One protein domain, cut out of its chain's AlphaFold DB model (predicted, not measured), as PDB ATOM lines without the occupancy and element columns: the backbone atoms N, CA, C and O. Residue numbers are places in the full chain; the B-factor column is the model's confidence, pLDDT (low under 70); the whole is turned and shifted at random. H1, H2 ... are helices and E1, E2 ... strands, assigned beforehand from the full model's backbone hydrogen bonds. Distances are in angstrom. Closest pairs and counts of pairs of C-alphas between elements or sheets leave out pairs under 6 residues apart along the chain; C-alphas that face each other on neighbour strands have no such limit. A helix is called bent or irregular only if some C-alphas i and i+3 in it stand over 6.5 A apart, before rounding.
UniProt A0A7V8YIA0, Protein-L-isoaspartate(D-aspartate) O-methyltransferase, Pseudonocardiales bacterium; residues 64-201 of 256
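What this domain is: This is residues 64 to 201 of the 256 residues of the protein "Protein-L-isoaspartate(D-aspartate) O-methyltransferase" of Pseudonocardiales bacterium (UniProt A0A7V8YIA0). A seven-stranded antiparallel sheet, strongly twisted, forms the core, with H2 and H3 packed on one face, about perpendicular to each other; H1 fits between E1 and the neighbouring ends of E7 and E8. E5 is a short strand beside the beginning of E6, outside the sheet. The 138 printed residues hold three named helices and eight named strands, in the order E1 E2 H1 E3 H2 E4 E5 E6 E7 E8 H3; across the sheet the order is E1 E2 E4 E6 E7 E8 E3. The class is mixed, helices and strands. The whole is compact and rounded, with a radius of gyration of the C-alphas of 13.5 A and spans of 36 by 30 by 29 A.

Where its parts are: E1, residues 64 to 67, begins at C-alpha 64 (-5.213, 2.766, -38.867) and makes a hairpin with E2, residues 70 to 74. H1 is residues 82 to 89, 10.6 A long, and E3 residues 96 to 102, 15.5 A. H2, residues 104 to 118, is 20.2 A long and only just irregular: C-alphas 108 and 111 are 6.7 A apart. E4 is residues 122 to 127, E5 residues 140 to 142. E6, residues 145 to 152, 21.7 A, bends by 51 degrees at residue 149. E7 is residues 157 to 162, E8 residues 172 to 179, 21.5 A. H3, residues 183 to 199, 24.2 A, ends at C-alpha 199 (-22.403, 30.293, -43.347).

How they stand to each other: E1 and E3 are the edge strands. N 66 and O 70 of E1 and E2 are 2.8 A apart, N 73 and O 124 of E2 and E4 2.8 A, N 123 and O 150 of E4 and E6 2.8 A. E6, E7 and E8 form a meander, each strand the antiparallel neighbour of the one before, with N 151 and O 158 at 2.9 A and N 179 and O 157 at 2.7 A. E8 and E3 have N 96 and O 176 at 2.8 A. E5 and E6 meet only at a point, C-alphas 141 and 146, 4.8 A. H3 is on the sheet at a height of 7.1 A, over E7 and E8, slantwise to the strands at 39 degrees to E7 on the local plane; the closest C-alphas of H3 and E7 are Gly 183 and Leu 157, 4.8 A. H2, on the same face, has a height of 8.3 A and lies over E6, along the strands at 22 degrees on the local plane, and only just not over E7, on which 2 of its C-alphas fall. H2 touches H3 with residues 111 to 115 alone, about perpendicular at 74 degrees; C-alphas of Leu 111 and Trp 197 are closest, 6.8 A. H1 is on the sheet, with C-alphas of Thr 82 and Ile 66 of E1 5.0 A apart, and is apart from H2 and H3. In H1 and H3 every O i to N i+4 pair is within hydrogen-bond range, in H2 8 of 11.

The domain as a whole: The C-alphas farthest apart are those of Asp 68 and Ala 199, 37.9 A. The printed part has no cut. The link from E4 to E5, residues 128 to 139, is long. Mean pLDDT of the printed part is 88.8; residue 76, residues 140 to 144 and residues 165 to 170 are under 70.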
ATOM      1  N   ARG A  64      -5.220   4.166 -38.433       89.31
ATOM      2  CA  ARG A  64      -5.213   2.766 -38.867       89.31
ATOM      3  C   ARG A  64      -4.711   2.689 -40.293       89.31
ATOM      4  O   ARG A  64      -5.180   3.442 -41.144       89.31
ATOM      5  N   THR A  65      -3.780   1.783 -40.552       92.62
ATOM      6  CA  THR A  65      -3.283   1.536 -41.906       92.62
ATOM      7  C   THR A  65      -4.383   0.887 -42.744       92.62
ATOM      8  O   THR A  65      -4.953  -0.128 -42.348       92.62
ATOM      9  N   ILE A  66      -4.685   1.493 -43.891       92.75
ATOM     10  CA  ILE A  66      -5.587   0.940 -44.909       92.75
ATOM     11  C   ILE A  66      -4.780   0.111 -45.911       92.75
ATOM     12  O   ILE A  66      -5.145  -1.015 -46.232       92.75
ATOM     13  N   ALA A  67      -3.677   0.679 -46.394       92.44
ATOM     14  CA  ALA A  67      -2.741   0.071 -47.329       92.44
ATOM     15  C   ALA A  67      -1.355   0.699 -47.122       92.44
ATOM     16  O   ALA A  67      -1.206   1.627 -46.324       92.44
ATOM     17  N   ASP A  68      -0.338   0.217 -47.837       90.94
ATOM     18  CA  ASP A  68       0.990   0.827 -47.768       90.94
ATOM     19  C   ASP A  68       0.932   2.320 -48.131       90.94
ATOM     20  O   ASP A  68       0.348   2.709 -49.144       90.94
ATOM     21  N   GLY A  69       1.463   3.179 -47.261       90.25
ATOM     22  CA  GLY A  69       1.377   4.633 -47.409       90.25
ATOM     23  C   GLY A  69      -0.040   5.230 -47.367       90.25
ATOM     24  O   GLY A  69      -0.204   6.373 -47.787       90.25
ATOM     25  N   LEU A  70      -1.059   4.505 -46.889       93.06
ATOM     26  CA  LEU A  70      -2.436   4.995 -46.754       93.06
ATOM     27  C   LEU A  70      -2.993   4.667 -45.364       93.06
ATOM     28  O   LEU A  70      -3.031   3.507 -44.954       93.06
ATOM     29  N   ALA A  71      -3.488   5.677 -44.653       93.00
ATOM     30  CA  ALA A  71      -4.074   5.499 -43.328       93.00
ATOM     31  C   ALA A  71      -5.357   6.312 -43.141       93.00
ATOM     32  O   ALA A  71      -5.582   7.314 -43.818       93.00
ATOM     33  N   VAL A  72      -6.193   5.893 -42.192       91.88
ATOM     34  CA  VAL A  72      -7.411   6.605 -41.794       91.88
ATOM     35  C   VAL A  72      -7.358   6.998 -40.327       91.88
ATOM     36  O   VAL A  72      -6.949   6.199 -39.488       91.88
ATOM     37  N   GLN A  73      -7.804   8.216 -40.018       89.00
ATOM     38  CA  GLN A  73      -8.053   8.667 -38.652       89.00
ATOM     39  C   GLN A  73      -9.522   9.004 -38.445       89.00
ATOM     40  O   GLN A  73     -10.026   9.929 -39.076       89.00
ATOM     41  N   ALA A  74     -10.196   8.295 -37.543       85.75
ATOM     42  CA  ALA A  74     -11.597   8.543 -37.210       85.75
ATOM     43  C   ALA A  74     -11.769   9.167 -35.823       85.75
ATOM     44  O   ALA A  74     -10.881   9.111 -34.966       85.75
ATOM     45  N   ALA A  75     -12.941   9.761 -35.615       76.38
ATOM     46  CA  ALA A  75     -13.399  10.202 -34.309       76.38
ATOM     47  C   ALA A  75     -13.520   9.027 -33.321       76.38
ATOM     48  O   ALA A  75     -13.956   7.945 -33.707       76.38
ATOM     49  N   ASP A  76     -13.168   9.286 -32.053       68.50
ATOM     50  CA  ASP A  76     -13.542   8.480 -30.877       68.50
ATOM     51  C   ASP A  76     -13.454   6.961 -31.115       68.50
ATOM     52  O   ASP A  76     -14.436   6.242 -30.965       68.50
ATOM     53  N   ASP A  77     -12.272   6.501 -31.562       70.62
ATOM     54  CA  ASP A  77     -11.895   5.080 -31.679       70.62
ATOM     55  C   ASP A  77     -12.840   4.191 -32.504       70.62
ATOM     56  O   ASP A  77     -12.692   2.964 -32.516       70.62
ATOM     57  N   ARG A  78     -13.725   4.814 -33.296       79.69
ATOM     58  CA  ARG A  78     -14.694   4.145 -34.161       79.69
ATOM     59  C   ARG A  78     -14.051   2.981 -34.904       79.69
ATOM     60  O   ARG A  78     -13.044   3.138 -35.600       79.69
ATOM     61  N   ALA A  79     -14.666   1.809 -34.779       81.25
ATOM     62  CA  ALA A  79     -14.295   0.653 -35.570       81.25
ATOM     63  C   ALA A  79     -14.549   0.946 -37.056       81.25
ATOM     64  O   ALA A  79     -15.680   1.192 -37.468       81.25
ATOM     65  N   LEU A  80     -13.476   0.948 -37.840       86.88
ATOM     66  CA  LEU A  80     -13.511   1.031 -39.291       86.88
ATOM     67  C   LEU A  80     -12.991  -0.277 -39.874       86.88
ATOM     68  O   LEU A  80     -11.922  -0.742 -39.469       86.88
ATOM     69  N   ASP A  81     -13.733  -0.821 -40.834       91.50
ATOM     70  CA  ASP A  81     -13.253  -1.886 -41.705       91.50
ATOM     71  C   ASP A  81     -12.334  -1.263 -42.764       91.50
ATOM     72  O   ASP A  81     -12.774  -0.621 -43.721       91.50
ATOM     73  N   THR A  82     -11.026  -1.402 -42.555       92.75
ATOM     74  CA  THR A  82     -10.015  -0.838 -43.450       92.75
ATOM     75  C   THR A  82     -10.008  -1.516 -44.819       92.75
ATOM     76  O   THR A  82      -9.724  -0.848 -45.811       92.75
ATOM     77  N   ALA A  83     -10.379  -2.796 -44.911       93.62
ATOM     78  CA  ALA A  83     -10.481  -3.498 -46.186       93.62
ATOM     79  C   ALA A  83     -11.694  -3.006 -46.990       93.62
ATOM     80  O   ALA A  83     -11.582  -2.777 -48.195       93.62
ATOM     81  N   ALA A  84     -12.836  -2.779 -46.333       94.19
ATOM     82  CA  ALA A  84     -13.995  -2.159 -46.973       94.19
ATOM     83  C   ALA A  84     -13.683  -0.736 -47.459       94.19
ATOM     84  O   ALA A  84     -13.983  -0.408 -48.604       94.19
ATOM     85  N   LEU A  85     -13.008   0.081 -46.642       94.81
ATOM     86  CA  LEU A  85     -12.570   1.424 -47.042       94.81
ATOM     87  C   LEU A  85     -11.671   1.409 -48.279       94.81
ATOM     88  O   LEU A  85     -11.844   2.246 -49.165       94.81
ATOM     89  N   LEU A  86     -10.732   0.461 -48.350       94.94
ATOM     90  CA  LEU A  86      -9.862   0.310 -49.511       94.94
ATOM     91  C   LEU A  86     -10.669   0.009 -50.781       94.94
ATOM     92  O   LEU A  86     -10.457   0.670 -51.793       94.94
ATOM     93  N   ARG A  87     -11.632  -0.923 -50.713       95.12
ATOM     94  CA  ARG A  87     -12.519  -1.244 -51.846       95.12
ATOM     95  C   ARG A  87     -13.348  -0.039 -52.283       95.12
ATOM     96  O   ARG A  87     -13.402   0.256 -53.469       95.12
ATOM     97  N   LEU A  88     -13.939   0.691 -51.333       96.12
ATOM     98  CA  LEU A  88     -14.739   1.881 -51.637       96.12
ATOM     99  C   LEU A  88     -13.912   2.931 -52.391       96.12
ATOM    100  O   LEU A  88     -14.399   3.504 -53.360       96.12
ATOM    101  N   LEU A  89     -12.654   3.162 -52.000       94.50
ATOM    102  CA  LEU A  89     -11.768   4.115 -52.684       94.50
ATOM    103  C   LEU A  89     -11.484   3.758 -54.151       94.50
ATOM    104  O   LEU A  89     -11.159   4.658 -54.929       94.50
ATOM    105  N   ASP A  90     -11.626   2.485 -54.525       92.44
ATOM    106  CA  ASP A  90     -11.479   1.997 -55.897       92.44
ATOM    107  C   ASP A  90     -12.790   2.074 -56.709       92.44
ATOM    108  O   ASP A  90     -12.785   1.827 -57.915       92.44
ATOM    109  N   GLU A  91     -13.897   2.502 -56.091       94.75
ATOM    110  CA  GLU A  91     -15.216   2.679 -56.714       94.75
ATOM    111  C   GLU A  91     -15.663   4.162 -56.726       94.75
ATOM    112  O   GLU A  91     -16.715   4.507 -56.171       94.75
ATOM    113  N   PRO A  92     -14.886   5.096 -57.319       94.81
ATOM    114  CA  PRO A  92     -15.228   6.512 -57.306       94.81
ATOM    115  C   PRO A  92     -16.394   6.834 -58.249       94.81
ATOM    116  O   PRO A  92     -16.362   6.543 -59.444       94.81
ATOM    117  N   GLY A  93     -17.385   7.547 -57.727       95.12
ATOM    118  CA  GLY A  93     -18.415   8.211 -58.518       95.12
ATOM    119  C   GLY A  93     -17.969   9.582 -59.058       95.12
ATOM    120  O   GLY A  93     -16.855  10.052 -58.791       95.12
ATOM    121  N   PRO A  94     -18.846  10.270 -59.814       94.50
ATOM    122  CA  PRO A  94     -18.548  11.585 -60.376       94.50
ATOM    123  C   PRO A  94     -18.344  12.643 -59.283       94.50
ATOM    124  O   PRO A  94     -19.096  12.707 -58.307       94.50
ATOM    125  N   ARG A  95     -17.330  13.505 -59.465       94.94
ATOM    126  CA  ARG A  95     -17.049  14.638 -58.564       94.94
ATOM    127  C   ARG A  95     -18.261  15.576 -58.515       94.94
ATOM    128  O   ARG A  95     -18.802  15.951 -59.552       94.94
ATOM    129  N   ARG A  96     -18.644  15.995 -57.312       96.62
ATOM    130  CA  ARG A  96     -19.676  17.001 -57.061       96.62
ATOM    131  C   ARG A  96     -19.012  18.350 -56.776       96.62
ATOM    132  O   ARG A  96     -18.254  18.441 -55.804       96.62
ATOM    133  N   PRO A  97     -19.248  19.375 -57.610       95.19
ATOM    134  CA  PRO A  97     -18.597  20.667 -57.455       95.19
ATOM    135  C   PRO A  97     -19.142  21.428 -56.244       95.19
ATOM    136  O   PRO A  97     -20.292  21.260 -55.841       95.19
ATOM    137  N   THR A  98     -18.320  22.316 -55.695       94.94
ATOM    138  CA  THR A  98     -18.718  23.302 -54.688       94.94
ATOM    139  C   THR A  98     -18.018  24.631 -54.975       94.94
ATOM    140  O   THR A  98     -16.892  24.625 -55.473       94.94
ATOM    141  N   PRO A  99     -18.644  25.787 -54.682       93.00
ATOM    142  CA  PRO A  99     -17.979  27.083 -54.812       93.00
ATOM    143  C   PRO A  99     -16.908  27.319 -53.732       93.00
ATOM    144  O   PRO A  99     -16.175  28.305 -53.797       93.00
ATOM    145  N   VAL A 100     -16.824  26.449 -52.719       92.81
ATOM    146  CA  VAL A 100     -15.885  26.606 -51.606       92.81
ATOM    147  C   VAL A 100     -14.447  26.401 -52.071       92.81
ATOM    148  O   VAL A 100     -14.125  25.457 -52.792       92.81
ATOM    149  N   ARG A 101     -13.561  27.279 -51.600       91.00
ATOM    150  CA  ARG A 101     -12.111  27.142 -51.740       91.00
ATOM    151  C   ARG A 101     -11.490  26.994 -50.357       91.00
ATOM    152  O   ARG A 101     -11.918  27.675 -49.427       91.00
ATOM    153  N   LEU A 102     -10.494  26.121 -50.228       89.94
ATOM    154  CA  LEU A 102      -9.827  25.843 -48.955       89.94
ATOM    155  C   LEU A 102      -8.362  26.259 -48.979       89.94
ATOM    156  O   LEU A 102      -7.650  26.013 -49.950       89.94
ATOM    157  N   ARG A 103      -7.897  26.834 -47.874       87.50
ATOM    158  CA  ARG A 103      -6.472  27.010 -47.577       87.50
ATOM    159  C   ARG A 103      -5.930  25.747 -46.918       87.50
ATOM    160  O   ARG A 103      -6.683  24.985 -46.315       87.50
ATOM    161  N   THR A 104      -4.608  25.572 -46.917       82.19
ATOM    162  CA  THR A 104      -3.949  24.452 -46.211       82.19
ATOM    163  C   THR A 104      -4.367  24.358 -44.747       82.19
ATOM    164  O   THR A 104      -4.629  23.268 -44.245       82.19
ATOM    165  N   ILE A 105      -4.491  25.505 -44.074       84.69
ATOM    166  CA  ILE A 105      -4.919  25.551 -42.676       84.69
ATOM    167  C   ILE A 105      -6.370  25.081 -42.494       84.69
ATOM    168  O   ILE A 105      -6.680  24.446 -41.492       84.69
ATOM    169  N   ASP A 106      -7.250  25.305 -43.474       90.44
ATOM    170  CA  ASP A 106      -8.668  24.951 -43.360       90.44
ATOM    171  C   ASP A 106      -8.883  23.435 -43.352       90.44
ATOM    172  O   ASP A 106      -9.830  22.959 -42.732       90.44
ATOM    173  N   LEU A 107      -7.999  22.659 -43.986       87.75
ATOM    174  CA  LEU A 107      -8.161  21.209 -44.079       87.75
ATOM    175  C   LEU A 107      -8.134  20.516 -42.710       87.75
ATOM    176  O   LEU A 107      -8.903  19.587 -42.478       87.75
ATOM    177  N   TRP A 108      -7.271  20.977 -41.799       86.00
ATOM    178  CA  TRP A 108      -7.094  20.363 -40.478       86.00
ATOM    179  C   TRP A 108      -7.629  21.212 -39.337       86.00
ATOM    180  O   TRP A 108      -8.180  20.656 -38.385       86.00
ATOM    181  N   ASP A 109      -7.432  22.529 -39.428       87.62
ATOM    182  CA  ASP A 109      -7.925  23.492 -38.455       87.62
ATOM    183  C   ASP A 109      -9.374  23.851 -38.790       87.62
ATOM    184  O   ASP A 109     -10.262  23.235 -38.231       87.62
ATOM    185  N   GLY A 110      -9.631  24.748 -39.745       92.62
ATOM    186  CA  GLY A 110     -10.975  25.283 -40.019       92.62
ATOM    187  C   GLY A 110     -12.061  24.225 -40.263       92.62
ATOM    188  O   GLY A 110     -12.786  23.820 -39.352       92.62
ATOM    189  N   LEU A 111     -12.183  23.768 -41.508       94.38
ATOM    190  CA  LEU A 111     -13.149  22.740 -41.888       94.38
ATOM    191  C   LEU A 111     -12.870  21.412 -41.171       94.38
ATOM    192  O   LEU A 111     -13.804  20.734 -40.752       94.38
ATOM    193  N   GLY A 112     -11.598  21.037 -41.015       93.00
ATOM    194  CA  GLY A 112     -11.214  19.784 -40.364       93.00
ATOM    195  C   GLY A 112     -11.738  19.661 -38.932       93.00
ATOM    196  O   GLY A 112     -12.334  18.641 -38.579       93.00
ATOM    197  N   LEU A 113     -11.559  20.697 -38.106       93.50
ATOM    198  CA  LEU A 113     -12.104  20.751 -36.749       93.50
ATOM    199  C   LEU A 113     -13.622  20.909 -36.760       93.50
ATOM    200  O   LEU A 113     -14.290  20.282 -35.938       93.50
ATOM    201  N   TRP A 114     -14.172  21.700 -37.685       94.94
ATOM    202  CA  TRP A 114     -15.619  21.842 -37.831       94.94
ATOM    203  C   TRP A 114     -16.298  20.487 -38.055       94.94
ATOM    204  O   TRP A 114     -17.226  20.144 -37.325       94.94
ATOM    205  N   LEU A 115     -15.795  19.693 -39.006       94.75
ATOM    206  CA  LEU A 115     -16.274  18.337 -39.279       94.75
ATOM    207  C   LEU A 115     -16.058  17.420 -38.079       94.75
ATOM    208  O   LEU A 115     -16.981  16.720 -37.688       94.75
ATOM    209  N   ALA A 116     -14.885  17.466 -37.442       91.44
ATOM    210  CA  ALA A 116     -14.626  16.664 -36.250       91.44
ATOM    211  C   ALA A 116     -15.685  16.916 -35.159       91.44
ATOM    212  O   ALA A 116     -16.163  15.981 -34.522       91.44
ATOM    213  N   VAL A 117     -16.102  18.167 -34.958       91.69
ATOM    214  CA  VAL A 117     -17.105  18.522 -33.945       91.69
ATOM    215  C   VAL A 117     -18.529  18.154 -34.378       91.69
ATOM    216  O   VAL A 117     -19.269  17.595 -33.569       91.69
ATOM    217  N   HIS A 118     -18.909  18.413 -35.629       91.75
ATOM    218  CA  HIS A 118     -20.304  18.299 -36.078       91.75
ATOM    219  C   HIS A 118     -20.671  16.951 -36.707       91.75
ATOM    220  O   HIS A 118     -21.835  16.570 -36.664       91.75
ATOM    221  N   GLU A 119     -19.702  16.209 -37.239       92.75
ATOM    222  CA  GLU A 119     -19.926  14.975 -37.993       92.75
ATOM    223  C   GLU A 119     -19.208  13.798 -37.313       92.75
ATOM    224  O   GLU A 119     -17.999  13.627 -37.470       92.75
ATOM    225  N   PRO A 120     -19.928  12.937 -36.569       89.19
ATOM    226  CA  PRO A 120     -19.354  11.727 -35.968       89.19
ATOM    227  C   PRO A 120     -18.750  10.760 -36.995       89.19
ATOM    228  O   PRO A 120     -17.862   9.973 -36.672       89.19
ATOM    229  N   ASP A 121     -19.223  10.839 -38.239       92.75
ATOM    230  CA  ASP A 121     -18.739  10.040 -39.361       92.75
ATOM    231  C   ASP A 121     -17.538  10.658 -40.083       92.75
ATOM    232  O   ASP A 121     -17.058  10.093 -41.067       92.75
ATOM    233  N   ALA A 122     -17.049  11.813 -39.626       93.56
ATOM    234  CA  ALA A 122     -15.863  12.417 -40.198       93.56
ATOM    235  C   ALA A 122     -14.612  11.594 -39.885       93.56
ATOM    236  O   ALA A 122     -14.349  11.179 -38.753       93.56
ATOM    237  N   CYS A 123     -13.796  11.419 -40.914       92.69
ATOM    238  CA  CYS A 123     -12.468  10.856 -40.813       92.69
ATOM    239  C   CYS A 123     -11.479  11.643 -41.674       92.69
ATOM    240  O   CYS A 123     -11.844  12.455 -42.529       92.69
ATOM    241  N   ARG A 124     -10.198  11.402 -41.417       91.56
ATOM    242  CA  ARG A 124      -9.075  11.907 -42.199       91.56
ATOM    243  C   ARG A 124      -8.480  10.751 -42.965       91.56
ATOM    244  O   ARG A 124      -8.207   9.719 -42.361       91.56
ATOM    245  N   ILE A 125      -8.226  10.942 -44.248       92.62
ATOM    246  CA  ILE A 125      -7.425  10.013 -45.041       92.62
ATOM    247  C   ILE A 125      -6.041  10.630 -45.164       92.62
ATOM    248  O   ILE A 125      -5.913  11.768 -45.609       92.62
ATOM    249  N   LEU A 126      -5.022   9.904 -44.727       90.94
ATOM    250  CA  LEU A 126      -3.623  10.300 -44.801       90.94
ATOM    251  C   LEU A 126      -2.938   9.501 -45.898       90.94
ATOM    252  O   LEU A 126      -3.089   8.282 -45.959       90.94
ATOM    253  N   VAL A 127      -2.178  10.193 -46.736       90.75
ATOM    254  CA  VAL A 127      -1.520   9.625 -47.911       90.75
ATOM    255  C   VAL A 127      -0.045   9.980 -47.863       90.75
ATOM    256  O   VAL A 127       0.314  11.155 -47.799       90.75
ATOM    257  N   SER A 128       0.807   8.966 -47.927       89.44
ATOM    258  CA  SER A 128       2.246   9.157 -48.025       89.44
ATOM    259  C   SER A 128       2.628   9.788 -49.361       89.44
ATOM    260  O   SER A 128       2.073   9.446 -50.406       89.44
ATOM    261  N   ALA A 129       3.647  10.646 -49.340       83.81
ATOM    262  CA  ALA A 129       4.256  11.241 -50.529       83.81
ATOM    263  C   ALA A 129       4.639  10.210 -51.605       83.81
ATOM    264  O   ALA A 129       4.598  10.519 -52.799       83.81
ATOM    265  N   ALA A 130       5.048   9.017 -51.165       86.31
ATOM    266  CA  ALA A 130       5.532   7.929 -52.006       86.31
ATOM    267  C   ALA A 130       4.402   7.086 -52.622       86.31
ATOM    268  O   ALA A 130       4.655   6.293 -53.523       86.31
ATOM    269  N   ASN A 131       3.153   7.245 -52.164       85.44
ATOM    270  CA  ASN A 131       2.025   6.482 -52.689       85.44
ATOM    271  C   ASN A 131       1.451   7.162 -53.943       85.44
ATOM    272  O   ASN A 131       0.615   8.062 -53.858       85.44
ATOM    273  N   GLU A 132       1.893   6.717 -55.120       85.12
ATOM    274  CA  GLU A 132       1.444   7.269 -56.405       85.12
ATOM    275  C   GLU A 132      -0.036   6.986 -56.693       85.12
ATOM    276  O   GLU A 132      -0.749   7.867 -57.176       85.12
ATOM    277  N   ARG A 133      -0.525   5.791 -56.332       86.44
ATOM    278  CA  ARG A 133      -1.902   5.344 -56.600       86.44
ATOM    279  C   ARG A 133      -2.944   6.269 -55.971       86.44
ATOM    280  O   ARG A 133      -3.924   6.629 -56.619       86.44
ATOM    281  N   TYR A 134      -2.727   6.665 -54.720       85.31
ATOM    282  CA  TYR A 134      -3.675   7.477 -53.956       85.31
ATOM    283  C   TYR A 134      -3.249   8.939 -53.813       85.31
ATOM    284  O   TYR A 134      -3.919   9.703 -53.120       85.31
ATOM    285  N   ARG A 135      -2.198   9.375 -54.520       83.44
ATOM    286  CA  ARG A 135      -1.699  10.759 -54.479       83.44
ATOM    287  C   ARG A 135      -2.777  11.801 -54.786       83.44
ATOM    288  O   ARG A 135      -2.746  12.887 -54.223       83.44
ATOM    289  N   SER A 136      -3.759  11.473 -55.628       80.94
ATOM    290  CA  SER A 136      -4.886  12.369 -55.945       80.94
ATOM    291  C   SER A 136      -5.813  12.664 -54.753       80.94
ATOM    292  O   SER A 136      -6.566  13.636 -54.789       80.94
ATOM    293  N   LEU A 137      -5.764  11.852 -53.690       83.00
ATOM    294  CA  LEU A 137      -6.465  12.109 -52.429       83.00
ATOM    295  C   LEU A 137      -5.712  13.101 -51.532       83.00
ATOM    296  O   LEU A 137      -6.295  13.613 -50.579       83.00
ATOM    297  N   ALA A 138      -4.434  13.384 -51.807       81.19
ATOM    298  CA  ALA A 138      -3.666  14.387 -51.083       81.19
ATOM    299  C   ALA A 138      -4.087  15.788 -51.545       81.19
ATOM    300  O   ALA A 138      -3.493  16.372 -52.449       81.19
ATOM    301  N   LEU A 139      -5.141  16.315 -50.917       75.38
ATOM    302  CA  LEU A 139      -5.755  17.585 -51.295       75.38
ATOM    303  C   LEU A 139      -4.780  18.757 -51.130       75.38
ATOM    304  O   LEU A 139      -4.687  19.622 -51.994       75.38
ATOM    305  N   LEU A 140      -4.054  18.785 -50.009       66.75
ATOM    306  CA  LEU A 140      -3.074  19.818 -49.680       66.75
ATOM    307  C   LEU A 140      -1.826  19.169 -49.061       66.75
ATOM    308  O   LEU A 140      -1.953  18.175 -48.338       66.75
ATOM    309  N   PRO A 141      -0.623  19.709 -49.328       61.28
ATOM    310  CA  PRO A 141       0.609  19.181 -48.757       61.28
ATOM    311  C   PRO A 141       0.650  19.412 -47.240       61.28
ATOM    312  O   PRO A 141       0.299  20.486 -46.748       61.28
ATOM    313  N   VAL A 142       1.124  18.408 -46.506       59.53
ATOM    314  CA  VAL A 142       1.340  18.407 -45.053       59.53
ATOM    315  C   VAL A 142       2.755  17.891 -44.796       59.53
ATOM    316  O   VAL A 142       2.980  16.723 -44.493       59.53
ATOM    317  N   GLY A 143       3.744  18.768 -44.973       66.88
ATOM    318  CA  GLY A 143       5.135  18.323 -45.082       66.88
ATOM    319  C   GLY A 143       5.343  17.560 -46.393       66.88
ATOM    320  O   GLY A 143       4.978  18.068 -47.452       66.88
ATOM    321  N   THR A 144       5.938  16.368 -46.329       62.75
ATOM    322  CA  THR A 144       6.098  15.486 -47.497       62.75
ATOM    323  C   THR A 144       4.822  14.720 -47.825       62.75
ATOM    324  O   THR A 144       4.538  14.491 -48.997       62.75
ATOM    325  N   ASP A 145       4.047  14.363 -46.806       79.69
ATOM    326  CA  ASP A 145       2.807  13.610 -46.948       79.69
ATOM    327  C   ASP A 145       1.618  14.549 -47.184       79.69
ATOM    328  O   ASP A 145       1.735  15.777 -47.175       79.69
ATOM    329  N   GLY A 146       0.448  13.978 -47.427       83.31
ATOM    330  CA  GLY A 146      -0.778  14.734 -47.604       83.31
ATOM    331  C   GLY A 146      -1.965  14.042 -46.968       83.31
ATOM    332  O   GLY A 146      -1.862  12.995 -46.329       83.31
ATOM    333  N   GLY A 147      -3.129  14.640 -47.149       88.50
ATOM    334  CA  GLY A 147      -4.359  14.012 -46.723       88.50
ATOM    335  C   GLY A 147      -5.585  14.785 -47.146       88.50
ATOM    336  O   GLY A 147      -5.502  15.787 -47.861       88.50
ATOM    337  N   THR A 148      -6.726  14.290 -46.695       92.31
ATOM    338  CA  THR A 148      -8.023  14.902 -46.936       92.31
ATOM    339  C   THR A 148      -9.032  14.540 -45.846       92.31
ATOM    340  O   THR A 148      -8.770  13.691 -44.991       92.31
ATOM    341  N   MET A 149     -10.191  15.194 -45.879       94.38
ATOM    342  CA  MET A 149     -11.346  14.903 -45.038       94.38
ATOM    343  C   MET A 149     -12.348  14.033 -45.800       94.38
ATOM    344  O   MET A 149     -12.562  14.219 -47.000       94.38
ATOM    345  N   ALA A 150     -12.993  13.112 -45.093       95.75
ATOM    346  CA  ALA A 150     -14.036  12.266 -45.650       95.75
ATOM    347  C   ALA A 150     -15.144  11.970 -44.630       95.75
ATOM    348  O   ALA A 150     -14.922  12.076 -43.424       95.75
ATOM    349  N   LEU A 151     -16.320  11.571 -45.116       96.50
ATOM    350  CA  LEU A 151     -17.387  10.970 -44.313       96.50
ATOM    351  C   LEU A 151     -17.508   9.485 -44.651       96.50
ATOM    352  O   LEU A 151     -17.582   9.146 -45.832       96.50
ATOM    353  N   VAL A 152     -17.555   8.624 -43.632       95.12
ATOM    354  CA  VAL A 152     -17.650   7.163 -43.789       95.12
ATOM    355  C   VAL A 152     -19.005   6.618 -43.326       95.12
ATOM    356  O   VAL A 152     -19.413   6.808 -42.177       95.12
ATOM    357  N   GLY A 153     -19.694   5.917 -44.227       93.31
ATOM    358  CA  GLY A 153     -20.932   5.176 -43.967       93.31
ATOM    359  C   GLY A 153     -20.697   3.667 -43.851       93.31
ATOM    360  O   GLY A 153     -19.573   3.236 -43.608       93.31
ATOM    361  N   GLY A 154     -21.766   2.879 -43.999       89.38
ATOM    362  CA  GLY A 154     -21.682   1.413 -44.058       89.38
ATOM    363  C   GLY A 154     -21.030   0.940 -45.358       89.38
ATOM    364  O   GLY A 154     -19.924   0.413 -45.323       89.38
ATOM    365  N   ASP A 155     -21.672   1.236 -46.493       93.44
ATOM    366  CA  ASP A 155     -21.230   0.839 -47.843       93.44
ATOM    367  C   ASP A 155     -20.916   2.053 -48.738       93.44
ATOM    368  O   ASP A 155     -21.126   2.062 -49.955       93.44
ATOM    369  N   GLY A 156     -20.431   3.133 -48.121       96.31
ATOM    370  CA  GLY A 156     -20.183   4.387 -48.813       96.31
ATOM    371  C   GLY A 156     -19.122   5.242 -48.146       96.31
ATOM    372  O   GLY A 156     -18.922   5.218 -46.929       96.31
ATOM    373  N   LEU A 157     -18.465   6.049 -48.968       97.56
ATOM    374  CA  LEU A 157     -17.497   7.048 -48.543       97.56
ATOM    375  C   LEU A 157     -17.702   8.320 -49.374       97.56
ATOM    376  O   LEU A 157     -17.950   8.254 -50.575       97.56
ATOM    377  N   ALA A 158     -17.582   9.490 -48.758       98.12
ATOM    378  CA  ALA A 158     -17.517  10.759 -49.477       98.12
ATOM    379  C   ALA A 158     -16.228  11.479 -49.128       98.12
ATOM    380  O   ALA A 158     -15.998  11.798 -47.965       98.12
ATOM    381  N   VAL A 159     -15.393  11.736 -50.132       96.81
ATOM    382  CA  VAL A 159     -14.040  12.263 -49.944       96.81
ATOM    383  C   VAL A 159     -13.936  13.660 -50.525       96.81
ATOM    384  O   VAL A 159     -14.356  13.900 -51.656       96.81
ATOM    385  N   LEU A 160     -13.341  14.585 -49.783       95.56
ATOM    386  CA  LEU A 160     -12.980  15.882 -50.331       95.56
ATOM    387  C   LEU A 160     -11.774  15.719 -51.274       95.56
ATOM    388  O   LEU A 160     -10.761  15.125 -50.911       95.56
ATOM    389  N   VAL A 161     -11.872  16.220 -52.499       92.44
ATOM    390  CA  VAL A 161     -10.836  16.096 -53.538       92.44
ATOM    391  C   VAL A 161     -10.584  17.446 -54.202       92.44
ATOM    392  O   VAL A 161     -11.431  18.338 -54.143       92.44
ATOM    393  N   ALA A 162      -9.423  17.623 -54.831       88.19
ATOM    394  CA  ALA A 162      -9.181  18.810 -55.640       88.19
ATOM    395  C   ALA A 162     -10.177  18.842 -56.813       88.19
ATOM    396  O   ALA A 162     -10.476  17.807 -57.418       88.19
ATOM    397  N   SER A 163     -10.710  20.022 -57.139       84.69
ATOM    398  CA  SER A 163     -11.601  20.164 -58.300       84.69
ATOM    399  C   SER A 163     -10.856  19.936 -59.610       84.69
ATOM    400  O   SER A 163     -11.400  19.323 -60.528       84.69
ATOM    401  N   ASN A 164      -9.600  20.374 -59.676       75.50
ATOM    402  CA  ASN A 164      -8.690  20.154 -60.789       75.50
ATOM    403  C   ASN A 164      -7.280  19.836 -60.269       75.50
ATOM    404  O   ASN A 164      -6.912  20.203 -59.157       75.50
ATOM    405  N   ASP A 165      -6.492  19.141 -61.088       63.09
ATOM    406  CA  ASP A 165      -5.178  18.626 -60.680       63.09
ATOM    407  C   ASP A 165      -4.049  19.663 -60.910       63.09
ATOM    408  O   ASP A 165      -2.869  19.386 -60.681       63.09
ATOM    409  N   HIS A 166      -4.399  20.872 -61.373       55.41
ATOM    410  CA  HIS A 166      -3.452  21.866 -61.894       55.41
ATOM    411  C   HIS A 166      -3.442  23.212 -61.158       55.41
ATOM    412  O   HIS A 166      -2.465  23.948 -61.296       55.41
ATOM    413  N   GLU A 167      -4.456  23.554 -60.353       55.53
ATOM    414  CA  GLU A 167      -4.403  24.795 -59.573       55.53
ATOM    415  C   GLU A 167      -3.568  24.608 -58.307       55.53
ATOM    416  O   GLU A 167      -3.921  23.855 -57.404       55.53
ATOM    417  N   ARG A 168      -2.455  25.339 -58.217       52.03
ATOM    418  CA  ARG A 168      -1.701  25.517 -56.973       52.03
ATOM    419  C   ARG A 168      -1.757  26.988 -56.588       52.03
ATOM    420  O   ARG A 168      -1.390  27.853 -57.375       52.03
ATOM    421  N   GLY A 169      -2.225  27.271 -55.378       57.59
ATOM    422  CA  GLY A 169      -2.367  28.623 -54.847       57.59
ATOM    423  C   GLY A 169      -2.773  28.594 -53.376       57.59
ATOM    424  O   GLY A 169      -3.034  27.526 -52.827       57.59
ATOM    425  N   GLY A 170      -2.837  29.763 -52.731       65.31
ATOM    426  CA  GLY A 170      -3.175  29.866 -51.303       65.31
ATOM    427  C   GLY A 170      -4.575  29.351 -50.942       65.31
ATOM    428  O   GLY A 170      -4.782  28.928 -49.807       65.31
ATOM    429  N   CYS A 171      -5.504  29.338 -51.908       79.25
ATOM    430  CA  CYS A 171      -6.855  28.787 -51.786       79.25
ATOM    431  C   CYS A 171      -7.150  27.839 -52.962       79.25
ATOM    432  O   CYS A 171      -7.263  28.288 -54.109       79.25
ATOM    433  N   LEU A 172      -7.324  26.552 -52.677       83.69
ATOM    434  CA  LEU A 172      -7.553  25.485 -53.650       83.69
ATOM    435  C   LEU A 172      -9.060  25.271 -53.891       83.69
ATOM    436  O   LEU A 172      -9.809  25.206 -52.912       83.69
ATOM    437  N   PRO A 173      -9.530  25.139 -55.147       89.81
ATOM    438  CA  PRO A 173     -10.902  24.733 -55.407       89.81
ATOM    439  C   PRO A 173     -11.065  23.249 -55.069       89.81
ATOM    440  O   PRO A 173     -10.262  22.408 -55.478       89.81
ATOM    441  N   VAL A 174     -12.125  22.927 -54.336       92.38
ATOM    442  CA  VAL A 174     -12.398  21.557 -53.898       92.38
ATOM    443  C   VAL A 174     -13.724  21.054 -54.447       92.38
ATOM    444  O   VAL A 174     -14.612  21.825 -54.804       92.38
ATOM    445  N   SER A 175     -13.844  19.737 -54.530       95.00
ATOM    446  CA  SER A 175     -15.052  19.003 -54.887       95.00
ATOM    447  C   SER A 175     -15.246  17.864 -53.893       95.00
ATOM    448  O   SER A 175     -14.310  17.468 -53.198       95.00
ATOM    449  N   VAL A 176     -16.446  17.298 -53.837       97.25
ATOM    450  CA  VAL A 176     -16.710  16.085 -53.057       97.25
ATOM    451  C   VAL A 176     -16.874  14.908 -54.006       97.25
ATOM    452  O   VAL A 176     -17.667  14.968 -54.941       97.25
ATOM    453  N   ARG A 177     -16.129  13.828 -53.787       97.00
ATOM    454  CA  ARG A 177     -16.211  12.605 -54.582       97.00
ATOM    455  C   ARG A 177     -16.907  11.497 -53.782       97.00
ATOM    456  O   ARG A 177     -16.322  11.026 -52.804       97.00
ATOM    457  N   PRO A 178     -18.126  11.084 -54.169       98.06
ATOM    458  CA  PRO A 178     -18.757   9.894 -53.612       98.06
ATOM    459  C   PRO A 178     -18.000   8.646 -54.071       98.06
ATOM    460  O   PRO A 178     -17.437   8.630 -55.163       98.06
ATOM    461  N   CYS A 179     -17.989   7.614 -53.243       97.62
ATOM    462  CA  CYS A 179     -17.341   6.335 -53.490       97.62
ATOM    463  C   CYS A 179     -18.240   5.206 -52.957       97.62
ATOM    464  O   CYS A 179     -18.778   5.334 -51.850       97.62
ATOM    465  N   GLY A 180     -18.400   4.131 -53.731       97.12
ATOM    466  CA  GLY A 180     -19.315   3.024 -53.427       97.12
ATOM    467  C   GLY A 180     -20.806   3.368 -53.546       97.12
ATOM    468  O   GLY A 180     -21.183   4.486 -53.916       97.12
ATOM    469  N   ALA A 181     -21.659   2.393 -53.215       94.62
ATOM    470  CA  ALA A 181     -23.112   2.458 -53.407       94.62
ATOM    471  C   ALA A 181     -23.775   3.593 -52.604       94.62
ATOM    472  O   ALA A 181     -24.586   4.344 -53.148       94.62
ATOM    473  N   ASP A 182     -23.350   3.791 -51.352       95.12
ATOM    474  CA  ASP A 182     -23.904   4.818 -50.456       95.12
ATOM    475  C   ASP A 182     -23.077   6.116 -50.436       95.12
ATOM    476  O   ASP A 182     -23.275   7.000 -49.597       95.12
ATOM    477  N   GLY A 183     -22.129   6.274 -51.366       97.38
ATOM    478  CA  GLY A 183     -21.279   7.464 -51.425       97.38
ATOM    479  C   GLY A 183     -22.058   8.745 -51.735       97.38
ATOM    480  O   GLY A 183     -21.707   9.824 -51.258       97.38
ATOM    481  N   ALA A 184     -23.125   8.644 -52.533       98.00
ATOM    482  CA  ALA A 184     -23.913   9.784 -52.997       98.00
ATOM    483  C   ALA A 184     -24.592  10.567 -51.847       98.00
ATOM    484  O   ALA A 184     -24.340  11.770 -51.745       98.00
ATOM    485  N   PRO A 185     -25.369   9.931 -50.947       97.88
ATOM    486  CA  PRO A 185     -25.922  10.604 -49.768       97.88
ATOM    487  C   PRO A 185     -24.858  11.219 -48.846       97.88
ATOM    488  O   PRO A 185     -25.036  12.323 -48.331       97.88
ATOM    489  N   LEU A 186     -23.721  10.537 -48.658       98.31
ATOM    490  CA  LEU A 186     -22.612  11.061 -47.854       98.31
ATOM    491  C   LEU A 186     -21.988  12.305 -48.492       98.31
ATOM    492  O   LEU A 186     -21.579  13.226 -47.785       98.31
ATOM    493  N   ALA A 187     -21.938  12.357 -49.825       98.44
ATOM    494  CA  ALA A 187     -21.424  13.513 -50.541       98.44
ATOM    495  C   ALA A 187     -22.325  14.738 -50.357       98.44
ATOM    496  O   ALA A 187     -21.809  15.824 -50.095       98.44
ATOM    497  N   ASP A 188     -23.650  14.563 -50.403       98.19
ATOM    498  CA  ASP A 188     -24.603  15.639 -50.096       98.19
ATOM    499  C   ASP A 188     -24.451  16.139 -48.660       98.19
ATOM    500  O   ASP A 188     -24.429  17.347 -48.416       98.19
ATOM    501  N   ARG A 189     -24.250  15.224 -47.705       98.00
ATOM    502  CA  ARG A 189     -24.023  15.597 -46.305       98.00
ATOM    503  C   ARG A 189     -22.723  16.380 -46.119       98.00
ATOM    504  O   ARG A 189     -22.714  17.386 -45.410       98.00
ATOM    505  N   LEU A 190     -21.639  15.978 -46.782       98.31
ATOM    506  CA  LEU A 190     -20.364  16.698 -46.721       98.31
ATOM    507  C   LEU A 190     -20.454  18.088 -47.377       98.31
ATOM    508  O   LEU A 190     -19.909  19.056 -46.842       98.31
ATOM    509  N   LEU A 191     -21.178  18.216 -48.492       98.44
ATOM    510  CA  LEU A 191     -21.465  19.508 -49.130       98.44
ATOM    511  C   LEU A 191     -22.290  20.428 -48.221       98.44
ATOM    512  O   LEU A 191     -21.989  21.618 -48.105       98.44
ATOM    513  N   GLU A 192     -23.285  19.886 -47.525       98.00
ATOM    514  CA  GLU A 192     -24.065  20.636 -46.544       98.00
ATOM    515  C   GLU A 192     -23.197  21.090 -45.358       98.00
ATOM    516  O   GLU A 192     -23.315  22.230 -44.904       98.00
ATOM    517  N   CYS A 193     -22.261  20.257 -44.897       97.38
ATOM    518  CA  CYS A 193     -21.302  20.645 -43.858       97.38
ATOM    519  C   CYS A 193     -20.401  21.800 -44.298       97.38
ATOM    520  O   CYS A 193     -20.206  22.746 -43.533       97.38
ATOM    521  N   LEU A 194     -19.893  21.754 -45.534       97.06
ATOM    522  CA  LEU A 194     -19.136  22.850 -46.144       97.06
ATOM    523  C   LEU A 194     -19.961  24.141 -46.171       97.06
ATOM    524  O   LEU A 194     -19.475  25.192 -45.756       97.06
ATOM    525  N   ARG A 195     -21.223  24.060 -46.609       96.75
ATOM    526  CA  ARG A 195     -22.137  25.209 -46.660       96.75
ATOM    527  C   ARG A 195     -22.372  25.805 -45.274       96.75
ATOM    528  O   ARG A 195     -22.310  27.022 -45.125       96.75
ATOM    529  N   ARG A 196     -22.605  24.968 -44.258       95.81
ATOM    530  CA  ARG A 196     -22.788  25.408 -42.863       95.81
ATOM    531  C   ARG A 196     -21.532  26.054 -42.290       95.81
ATOM    532  O   ARG A 196     -21.639  27.089 -41.646       95.81
ATOM    533  N   TRP A 197     -20.359  25.484 -42.561       95.94
ATOM    534  CA  TRP A 197     -19.085  26.061 -42.136       95.94
ATOM    535  C   TRP A 197     -18.852  27.444 -42.759       95.94
ATOM    536  O   TRP A 197     -18.482  28.383 -42.057       95.94
ATOM    537  N   VAL A 198     -19.148  27.607 -44.052       95.44
ATOM    538  CA  VAL A 198     -19.084  28.915 -44.724       95.44
ATOM    539  C   VAL A 198     -20.109  29.893 -44.153       95.44
ATOM    540  O   VAL A 198     -19.751  31.025 -43.843       95.44
ATOM    541  N   ALA A 199     -21.356  29.462 -43.946       94.38
ATOM    542  CA  ALA A 199     -22.403  30.293 -43.347       94.38
ATOM    543  C   ALA A 199     -22.068  30.732 -41.907       94.38
ATOM    544  O   ALA A 199     -22.499  31.796 -41.476       94.38
ATOM    545  N   ALA A 200     -21.267  29.945 -41.185       92.44
ATOM    546  CA  ALA A 200     -20.746  30.282 -39.862       92.44
ATOM    547  C   ALA A 200     -19.531  31.235 -39.893       92.44
ATOM    548  O   ALA A 200     -18.951  31.510 -38.845       92.44
ATOM    549  N   GLY A 201     -19.123  31.728 -41.068       94.19
ATOM    550  CA  GLY A 201     -17.969  32.619 -41.223       94.19
ATOM    551  C   GLY A 201     -16.625  31.892 -41.303       94.19
ATOM    552  O   GLY A 201     -15.599  32.477 -40.971       94.19
TER     553      GLY A 201